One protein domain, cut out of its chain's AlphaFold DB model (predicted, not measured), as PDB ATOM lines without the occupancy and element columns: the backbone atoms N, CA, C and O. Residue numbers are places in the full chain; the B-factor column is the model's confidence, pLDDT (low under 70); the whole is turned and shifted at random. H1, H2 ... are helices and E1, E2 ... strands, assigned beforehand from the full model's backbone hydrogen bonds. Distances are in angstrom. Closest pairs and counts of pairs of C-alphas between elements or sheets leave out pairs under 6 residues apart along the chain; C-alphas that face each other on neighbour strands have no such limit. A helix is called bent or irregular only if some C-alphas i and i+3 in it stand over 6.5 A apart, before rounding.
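AT A GLANCE: This is residues 3 to 67 of the 128 residues of the protein "DAO domain-containing protein" of marine sediment metagenome (UniProt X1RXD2). What is the main picture? It has little regular structure: a small hairpin, E1 and E2, which one helix, H1, comes near with residues 51 to 55, while loop residues 34 to 44 stick out. What makes it up? The printed part has 65 residues, 20 in named elements, in the order E1, E2, H1, mixed class, with an antiparallel sheet. How spread is it? It is only just loose, close to compact, with radius of gyration of the C-alphas 13.1 A and spans 39 by 27 by 24 A.

IN THESE COORDINATES: Where are the strands? E1 is residues 16 to 19, from C-alpha 16 at (-23.318, -5.917, -52.351), and E2 is residues 25 to 28. Where is the helix? H1, residues 45 to 56, is 17.6 A long, ending at C-alpha 56 (-19.173, -8.598, -42.202); it is irregular, C-alphas 46 and 49 being 7.0 A apart.

HOW THE PARTS SIT: How do E1 and E2 pair? They are an antiparallel hairpin at 153 degrees, with N 18 and O 26 within hydrogen-bond range at 2.9 A. Where is H1? Its closest C-alphas to E2 are those of Phe 51 and Leu 27, 7.2 A apart; 6 of its 8 O i to N i+4 pairs are within hydrogen-bond range.

THE WHOLE: Which link is long? E2 to H1, 16 residues; the printed part has no cut. Where is confidence low? Residue 4 and residues 6 to 13 are under 70.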
ATOM      1  N   TYR A   3     -18.617  -5.173 -54.970       72.81
ATOM      2  CA  TYR A   3     -19.227  -6.436 -55.394       72.81
ATOM      3  C   TYR A   3     -18.402  -7.608 -54.880       72.81
ATOM      4  O   TYR A   3     -17.199  -7.688 -55.132       72.81
ATOM      5  N   THR A   4     -19.053  -8.541 -54.198       65.56
ATOM      6  CA  THR A   4     -18.463  -9.845 -53.902       65.56
ATOM      7  C   THR A   4     -18.530 -10.743 -55.132       65.56
ATOM      8  O   THR A   4     -19.416 -10.596 -55.972       65.56
ATOM      9  N   VAL A   5     -17.611 -11.703 -55.228       72.06
ATOM     10  CA  VAL A   5     -17.700 -12.764 -56.238       72.06
ATOM     11  C   VAL A   5     -18.997 -13.554 -55.997       72.06
ATOM     12  O   VAL A   5     -19.193 -14.011 -54.869       72.06
ATOM     13  N   PRO A   6     -19.883 -13.708 -57.001       63.28
ATOM     14  CA  PRO A   6     -21.119 -14.467 -56.840       63.28
ATOM     15  C   PRO A   6     -20.828 -15.926 -56.477       63.28
ATOM     16  O   PRO A   6     -19.930 -16.548 -57.052       63.28
ATOM     17  N   GLU A   7     -21.583 -16.482 -55.533       60.66
ATOM     18  CA  GLU A   7     -21.479 -17.903 -55.200       60.66
ATOM     19  C   GLU A   7     -22.083 -18.758 -56.329       60.66
ATOM     20  O   GLU A   7     -22.945 -18.313 -57.092       60.66
ATOM     21  N   LYS A   8     -21.615 -20.003 -56.480       52.22
ATOM     22  CA  LYS A   8     -22.196 -20.919 -57.473       52.22
ATOM     23  C   LYS A   8     -23.678 -21.128 -57.128       52.22
ATOM     24  O   LYS A   8     -23.988 -21.487 -55.999       52.22
ATOM     25  N   ASN A   9     -24.558 -20.937 -58.112       53.78
ATOM     26  CA  ASN A   9     -26.020 -21.096 -58.026       53.78
ATOM     27  C   ASN A   9     -26.800 -19.967 -57.320       53.78
ATOM     28  O   ASN A   9     -27.957 -20.171 -56.955       53.78
ATOM     29  N   THR A  10     -26.245 -18.761 -57.149       55.91
ATOM     30  CA  THR A  10     -27.059 -17.631 -56.670       55.91
ATOM     31  C   THR A  10     -27.970 -17.077 -57.768       55.91
ATOM     32  O   THR A  10     -27.550 -16.826 -58.893       55.91
ATOM     33  N   VAL A  11     -29.223 -16.773 -57.406       60.66
ATOM     34  CA  VAL A  11     -30.266 -16.155 -58.266       60.66
ATOM     35  C   VAL A  11     -29.913 -14.701 -58.681       60.66
ATOM     36  O   VAL A  11     -30.672 -14.008 -59.362       60.66
ATOM     37  N   GLY A  12     -28.727 -14.222 -58.292       64.69
ATOM     38  CA  GLY A  12     -28.157 -12.916 -58.607       64.69
ATOM     39  C   GLY A  12     -26.683 -12.823 -58.197       64.69
ATOM     40  O   GLY A  12     -26.040 -13.831 -57.918       64.69
ATOM     41  N   LEU A  13     -26.156 -11.596 -58.132       62.19
ATOM     42  CA  LEU A  13     -24.745 -11.305 -57.816       62.19
ATOM     43  C   LEU A  13     -24.375 -11.472 -56.326       62.19
ATOM     44  O   LEU A  13     -23.202 -11.369 -55.979       62.19
ATOM     45  N   GLY A  14     -25.358 -11.711 -55.454       78.31
ATOM     46  CA  GLY A  14     -25.190 -11.666 -54.000       78.31
ATOM     47  C   GLY A  14     -25.363 -10.259 -53.415       78.31
ATOM     48  O   GLY A  14     -25.567  -9.274 -54.138       78.31
ATOM     49  N   ILE A  15     -25.312 -10.184 -52.084       88.56
ATOM     50  CA  ILE A  15     -25.451  -8.935 -51.326       88.56
ATOM     51  C   ILE A  15     -24.208  -8.077 -51.579       88.56
ATOM     52  O   ILE A  15     -23.092  -8.483 -51.281       88.56
ATOM     53  N   HIS A  16     -24.395  -6.878 -52.118       89.62
ATOM     54  CA  HIS A  16     -23.318  -5.917 -52.351       89.62
ATOM     55  C   HIS A  16     -23.576  -4.622 -51.589       89.62
ATOM     56  O   HIS A  16     -24.678  -4.396 -51.087       89.62
ATOM     57  N   ALA A  17     -22.548  -3.780 -51.492       92.00
ATOM     58  CA  ALA A  17     -22.643  -2.482 -50.839       92.00
ATOM     59  C   ALA A  17     -22.643  -1.340 -51.861       92.00
ATOM     60  O   ALA A  17     -21.699  -1.177 -52.652       92.00
ATOM     61  N   THR A  18     -23.687  -0.522 -51.792       91.94
ATOM     62  CA  THR A  18     -23.900   0.648 -52.644       91.94
ATOM     63  C   THR A  18     -24.023   1.887 -51.773       91.94
ATOM     64  O   THR A  18     -24.761   1.887 -50.795       91.94
ATOM     65  N   VAL A  19     -23.286   2.940 -52.121       93.31
ATOM     66  CA  VAL A  19     -23.408   4.243 -51.461       93.31
ATOM     67  C   VAL A  19     -24.496   5.025 -52.184       93.31
ATOM     68  O   VAL A  19     -24.452   5.151 -53.409       93.31
ATOM     69  N   GLU A  20     -25.475   5.501 -51.432       92.31
ATOM     70  CA  GLU A  20     -26.569   6.323 -51.930       92.31
ATOM     71  C   GLU A  20     -26.137   7.784 -52.089       92.31
ATOM     72  O   GLU A  20     -25.093   8.207 -51.591       92.31
ATOM     73  N   LEU A  21     -26.949   8.583 -52.785       92.94
ATOM     74  CA  LEU A  21     -26.637   9.997 -53.031       92.94
ATOM     75  C   LEU A  21     -26.594  10.843 -51.750       92.94
ATOM     76  O   LEU A  21     -25.939  11.880 -51.734       92.94
ATOM     77  N   ASP A  22     -27.267  10.404 -50.688       93.25
ATOM     78  CA  ASP A  22     -27.236  11.046 -49.370       93.25
ATOM     79  C   ASP A  22     -26.110  10.522 -48.460       93.25
ATOM     80  O   ASP A  22     -26.034  10.885 -47.288       93.25
ATOM     81  N   GLY A  23     -25.227   9.674 -48.994       91.81
ATOM     82  CA  GLY A  23     -24.095   9.102 -48.274       91.81
ATOM     83  C   GLY A  23     -24.424   7.861 -47.447       91.81
ATOM     84  O   GLY A  23     -23.500   7.268 -46.887       91.81
ATOM     85  N   ARG A  24     -25.688   7.417 -47.377       92.31
ATOM     86  CA  ARG A  24     -26.038   6.160 -46.701       92.31
ATOM     87  C   ARG A  24     -25.485   4.955 -47.455       92.31
ATOM     88  O   ARG A  24     -25.341   4.966 -48.677       92.31
ATOM     89  N   LEU A  25     -25.184   3.890 -46.717       93.62
ATOM     90  CA  LEU A  25     -24.754   2.618 -47.285       93.62
ATOM     91  C   LEU A  25     -25.944   1.659 -47.346       93.62
ATOM     92  O   LEU A  25     -26.510   1.302 -46.317       93.62
ATOM     93  N   ARG A  26     -26.295   1.208 -48.548       94.81
ATOM     94  CA  ARG A  26     -27.297   0.168 -48.773       94.81
ATOM     95  C   ARG A  26     -26.603  -1.163 -49.014       94.81
ATOM     96  O   ARG A  26     -25.724  -1.268 -49.873       94.81
ATOM     97  N   LEU A  27     -27.033  -2.181 -48.277       94.50
ATOM     98  CA  LEU A  27     -26.657  -3.564 -48.527       94.50
ATOM     99  C   LEU A  27     -27.761  -4.254 -49.307       94.50
ATOM    100  O   LEU A  27     -28.942  -4.069 -49.022       94.50
ATOM    101  N   GLY A  28     -27.373  -5.096 -50.255       92.44
ATOM    102  CA  GLY A  28     -28.293  -5.994 -50.927       92.44
ATOM    103  C   GLY A  28     -28.094  -6.041 -52.426       92.44
ATOM    104  O   GLY A  28     -27.037  -5.671 -52.919       92.44
ATOM    105  N   PRO A  29     -29.117  -6.508 -53.147       91.94
ATOM    106  CA  PRO A  29     -30.254  -7.243 -52.602       91.94
ATOM    107  C   PRO A  29     -29.855  -8.704 -52.325       91.94
ATOM    108  O   PRO A  29     -28.984  -9.256 -53.001       91.94
ATOM    109  N   ASN A  30     -30.529  -9.362 -51.381       89.06
ATOM    110  CA  ASN A  30     -30.691 -10.812 -51.473       89.06
ATOM    111  C   ASN A  30     -31.667 -11.128 -52.627       89.06
ATOM    112  O   ASN A  30     -32.343 -10.247 -53.162       89.06
ATOM    113  N   ALA A  31     -31.715 -12.379 -53.081       87.94
ATOM    114  CA  ALA A  31     -32.597 -12.774 -54.175       87.94
ATOM    115  C   ALA A  31     -33.299 -14.086 -53.835       87.94
ATOM    116  O   ALA A  31     -32.641 -15.092 -53.591       87.94
ATOM    117  N   LEU A  32     -34.631 -14.050 -53.832       88.62
ATOM    118  CA  LEU A  32     -35.500 -15.179 -53.523       88.62
ATOM    119  C   LEU A  32     -36.559 -15.303 -54.622       88.62
ATOM    120  O   LEU A  32     -37.063 -14.296 -55.121       88.62
ATOM    121  N   TYR A  33     -36.894 -16.536 -54.996       88.75
ATOM    122  CA  TYR A  33     -38.065 -16.795 -55.828       88.75
ATOM    123  C   TYR A  33     -39.324 -16.763 -54.965       88.75
ATOM    124  O   TYR A  33     -39.362 -17.366 -53.895       88.75
ATOM    125  N   ILE A  34     -40.361 -16.090 -55.456       89.88
ATOM    126  CA  ILE A  34     -41.680 -16.028 -54.818       89.88
ATOM    127  C   ILE A  34     -42.700 -16.843 -55.621       89.88
ATOM    128  O   ILE A  34     -42.517 -17.098 -56.814       89.88
ATOM    129  N   GLY A  35     -43.779 -17.269 -54.962       85.56
ATOM    130  CA  GLY A  35     -44.855 -18.027 -55.600       85.56
ATOM    131  C   GLY A  35     -45.507 -17.269 -56.763       85.56
ATOM    132  O   GLY A  35     -45.601 -16.042 -56.756       85.56
ATOM    133  N   LYS A  36     -45.985 -18.001 -57.777       80.31
ATOM    134  CA  LYS A  36     -46.642 -17.409 -58.954       80.31
ATOM    135  C   LYS A  36     -47.849 -16.561 -58.532       80.31
ATOM    136  O   LYS A  36     -48.733 -17.056 -57.842       80.31
ATOM    137  N   GLY A  37     -47.904 -15.314 -59.002       80.38
ATOM    138  CA  GLY A  37     -48.981 -14.372 -58.675       80.38
ATOM    139  C   GLY A  37     -48.864 -13.734 -57.288       80.38
ATOM    140  O   GLY A  37     -49.723 -12.936 -56.929       80.38
ATOM    141  N   SER A  38     -47.811 -14.055 -56.532       86.69
ATOM    142  CA  SER A  38     -47.456 -13.317 -55.326       86.69
ATOM    143  C   SER A  38     -46.739 -12.027 -55.715       86.69
ATOM    144  O   SER A  38     -45.791 -12.051 -56.500       86.69
ATOM    145  N   TYR A  39     -47.198 -10.908 -55.162       89.50
ATOM    146  CA  TYR A  39     -46.562  -9.597 -55.284       89.50
ATOM    147  C   TYR A  39     -46.289  -9.041 -53.890       89.50
ATOM    148  O   TYR A  39     -46.739  -7.952 -53.539       89.50
ATOM    149  N   ASP A  40     -45.625  -9.848 -53.068       90.06
ATOM    150  CA  ASP A  40     -45.282  -9.473 -51.706       90.06
ATOM    151  C   ASP A  40     -44.034  -8.581 -51.692       90.06
ATOM    152  O   ASP A  40     -42.955  -8.980 -52.136       90.06
ATOM    153  N   TYR A  41     -44.207  -7.358 -51.198       93.62
ATOM    154  CA  TYR A  41     -43.143  -6.371 -51.002       93.62
ATOM    155  C   TYR A  41     -42.817  -6.173 -49.516       93.62
ATOM    156  O   TYR A  41     -42.121  -5.221 -49.163       93.62
ATOM    157  N   PHE A  42     -43.329  -7.035 -48.632       93.94
ATOM    158  CA  PHE A  42     -43.002  -6.994 -47.219       93.94
ATOM    159  C   PHE A  42     -41.501  -7.220 -47.006       93.94
ATOM    160  O   PHE A  42     -40.903  -8.175 -47.507       93.94
ATOM    161  N   VAL A  43     -40.881  -6.318 -46.248       94.94
ATOM    162  CA  VAL A  43     -39.469  -6.417 -45.884       94.94
ATOM    163  C   VAL A  43     -39.376  -7.180 -44.572       94.94
ATOM    164  O   VAL A  43     -39.492  -6.585 -43.504       94.94
ATOM    165  N   ASP A  44     -39.174  -8.494 -44.661       92.88
ATOM    166  CA  ASP A  44     -39.023  -9.355 -43.486       92.88
ATOM    167  C   ASP A  44     -37.740  -9.013 -42.699       92.88
ATOM    168  O   ASP A  44     -36.630  -9.256 -43.201       92.88
ATOM    169  N   PRO A  45     -37.849  -8.489 -41.458       93.44
ATOM    170  CA  PRO A  45     -36.691  -8.212 -40.610       93.44
ATOM    171  C   PRO A  45     -35.881  -9.470 -40.264       93.44
ATOM    172  O   PRO A  45     -34.706  -9.353 -39.920       93.44
ATOM    173  N   GLY A  46     -36.462 -10.669 -40.398       93.38
ATOM    174  CA  GLY A  46     -35.781 -11.950 -40.201       93.38
ATOM    175  C   GLY A  46     -34.589 -12.173 -41.138       93.38
ATOM    176  O   GLY A  46     -33.673 -12.922 -40.807       93.38
ATOM    177  N   HIS A  47     -34.514 -11.465 -42.272       92.31
ATOM    178  CA  HIS A  47     -33.352 -11.528 -43.164       92.31
ATOM    179  C   HIS A  47     -32.115 -10.776 -42.646       92.31
ATOM    180  O   HIS A  47     -31.035 -10.919 -43.224       92.31
ATOM    181  N   LYS A  48     -32.239  -9.991 -41.568       94.88
ATOM    182  CA  LYS A  48     -31.163  -9.148 -41.025       94.88
ATOM    183  C   LYS A  48     -29.871  -9.924 -40.756       94.88
ATOM    184  O   LYS A  48     -28.800  -9.465 -41.148       94.88
ATOM    185  N   GLU A  49     -29.962 -11.105 -40.143       94.06
ATOM    186  CA  GLU A  49     -28.786 -11.928 -39.828       94.06
ATOM    187  C   GLU A  49     -28.023 -12.352 -41.088       94.06
ATOM    188  O   GLU A  49     -26.797 -12.277 -41.130       94.06
ATOM    189  N   HIS A  50     -28.737 -12.731 -42.151       92.31
ATOM    190  CA  HIS A  50     -28.113 -13.113 -43.416       92.31
ATOM    191  C   HIS A  50     -27.333 -11.940 -44.030       92.31
ATOM    192  O   HIS A  50     -26.183 -12.110 -44.439       92.31
ATOM    193  N   PHE A  51     -27.915 -10.737 -44.038       94.56
ATOM    194  CA  PHE A  51     -27.217  -9.534 -44.496       94.56
ATOM    195  C   PHE A  51     -25.994  -9.215 -43.638       94.56
ATOM    196  O   PHE A  51     -24.934  -8.924 -44.191       94.56
ATOM    197  N   TYR A  52     -26.126  -9.316 -42.316       95.12
ATOM    198  CA  TYR A  52     -25.043  -9.074 -41.370       95.12
ATOM    199  C   TYR A  52     -23.845  -9.988 -41.629       95.12
ATOM    200  O   TYR A  52     -22.754  -9.501 -41.926       95.12
ATOM    201  N   TYR A  53     -24.041 -11.310 -41.590       93.56
ATOM    202  CA  TYR A  53     -22.941 -12.262 -41.750       93.56
ATOM    203  C   TYR A  53     -22.304 -12.193 -43.138       93.56
ATOM    204  O   TYR A  53     -21.085 -12.323 -43.263       93.56
ATOM    205  N   PHE A  54     -23.100 -11.947 -44.184       91.69
ATOM    206  CA  PHE A  54     -22.561 -11.778 -45.529       91.69
ATOM    207  C   PHE A  54     -21.707 -10.508 -45.630       91.69
ATOM    208  O   PHE A  54     -20.579 -10.557 -46.122       91.69
ATOM    209  N   ALA A  55     -22.215  -9.375 -45.137       92.75
ATOM    210  CA  ALA A  55     -21.540  -8.088 -45.239       92.75
ATOM    211  C   ALA A  55     -20.313  -7.968 -44.328       92.75
ATOM    212  O   ALA A  55     -19.317  -7.380 -44.746       92.75
ATOM    213  N   LYS A  56     -20.315  -8.591 -43.139       94.00
ATOM    214  CA  LYS A  56     -19.173  -8.598 -42.202       94.00
ATOM    215  C   LYS A  56     -17.883  -9.131 -42.851       94.00
ATOM    216  O   LYS A  56     -16.792  -8.728 -42.459       94.00
ATOM    217  N   ARG A  57     -17.992  -9.965 -43.900       90.44
ATOM    218  CA  ARG A  57     -16.854 -10.459 -44.709       90.44
ATOM    219  C   ARG A  57     -16.053  -9.337 -45.380       90.44
ATOM    220  O   ARG A  57     -14.862  -9.512 -45.608       90.44
ATOM    221  N   PHE A  58     -16.693  -8.219 -45.725       90.25
ATOM    222  CA  PHE A  58     -16.055  -7.074 -46.391       90.25
ATOM    223  C   PHE A  58     -16.275  -5.731 -45.669       90.25
ATOM    224  O   PHE A  58     -15.660  -4.734 -46.041       90.25
ATOM    225  N   LEU A  59     -17.092  -5.705 -44.612       93.12
ATOM    226  CA  LEU A  59     -17.276  -4.601 -43.665       93.12
ATOM    227  C   LEU A  59     -17.046  -5.129 -42.237       93.12
ATOM    228  O   LEU A  59     -18.005  -5.336 -41.496       93.12
ATOM    229  N   PRO A  60     -15.791  -5.381 -41.818       93.94
ATOM    230  CA  PRO A  60     -15.502  -6.049 -40.542       93.94
ATOM    231  C   PRO A  60     -15.949  -5.248 -39.308       93.94
ATOM    232  O   PRO A  60     -16.134  -5.818 -38.236       93.94
ATOM    233  N   PHE A  61     -16.151  -3.941 -39.458       94.69
ATOM    234  CA  PHE A  61     -16.623  -3.035 -38.409       94.69
ATOM    235  C   PHE A  61     -18.153  -2.973 -38.279       94.69
ATOM    236  O   PHE A  61     -18.632  -2.313 -37.372       94.69
ATOM    237  N   LEU A  62     -18.909  -3.604 -39.187       96.12
ATOM    238  CA  LEU A  62     -20.374  -3.562 -39.187       96.12
ATOM    239  C   LEU A  62     -20.925  -4.280 -37.957       96.12
ATOM    240  O   LEU A  62     -20.644  -5.463 -37.814       96.12
ATOM    241  N   GLU A  63     -21.735  -3.641 -37.126       96.88
ATOM    242  CA  GLU A  63     -22.441  -4.291 -36.017       96.88
ATOM    243  C   GLU A  63     -23.895  -4.618 -36.413       96.88
ATOM    244  O   GLU A  63     -24.443  -4.002 -37.334       96.88
ATOM    245  N   PRO A  64     -24.557  -5.610 -35.783       94.81
ATOM    246  CA  PRO A  64     -25.942  -5.941 -36.115       94.81
ATOM    247  C   PRO A  64     -26.882  -4.733 -36.012       94.81
ATOM    248  O   PRO A  64     -27.805  -4.592 -36.811       94.81
ATOM    249  N   GLU A  65     -26.662  -3.842 -35.053       96.38
ATOM    250  CA  GLU A  65     -27.481  -2.654 -34.790       96.38
ATOM    251  C   GLU A  65     -27.409  -1.614 -35.917       96.38
ATOM    252  O   GLU A  65     -28.353  -0.843 -36.085       96.38
ATOM    253  N   ASP A  66     -26.360  -1.649 -36.744       95.56
ATOM    254  CA  ASP A  66     -26.202  -0.750 -37.893       95.56
ATOM    255  C   ASP A  66     -27.192  -1.072 -39.029       95.56
ATOM    256  O   ASP A  66     -27.443  -0.246 -39.910       95.56
ATOM    257  N   LEU A  67     -27.765  -2.282 -39.031       95.62
ATOM    258  CA  LEU A  67     -28.672  -2.741 -40.080       95.62
ATOM    259  C   LEU A  67     -30.136  -2.482 -39.737       95.62
ATOM    260  O   LEU A  67     -30.669  -2.982 -38.740       95.62
TER     261      LEU A  67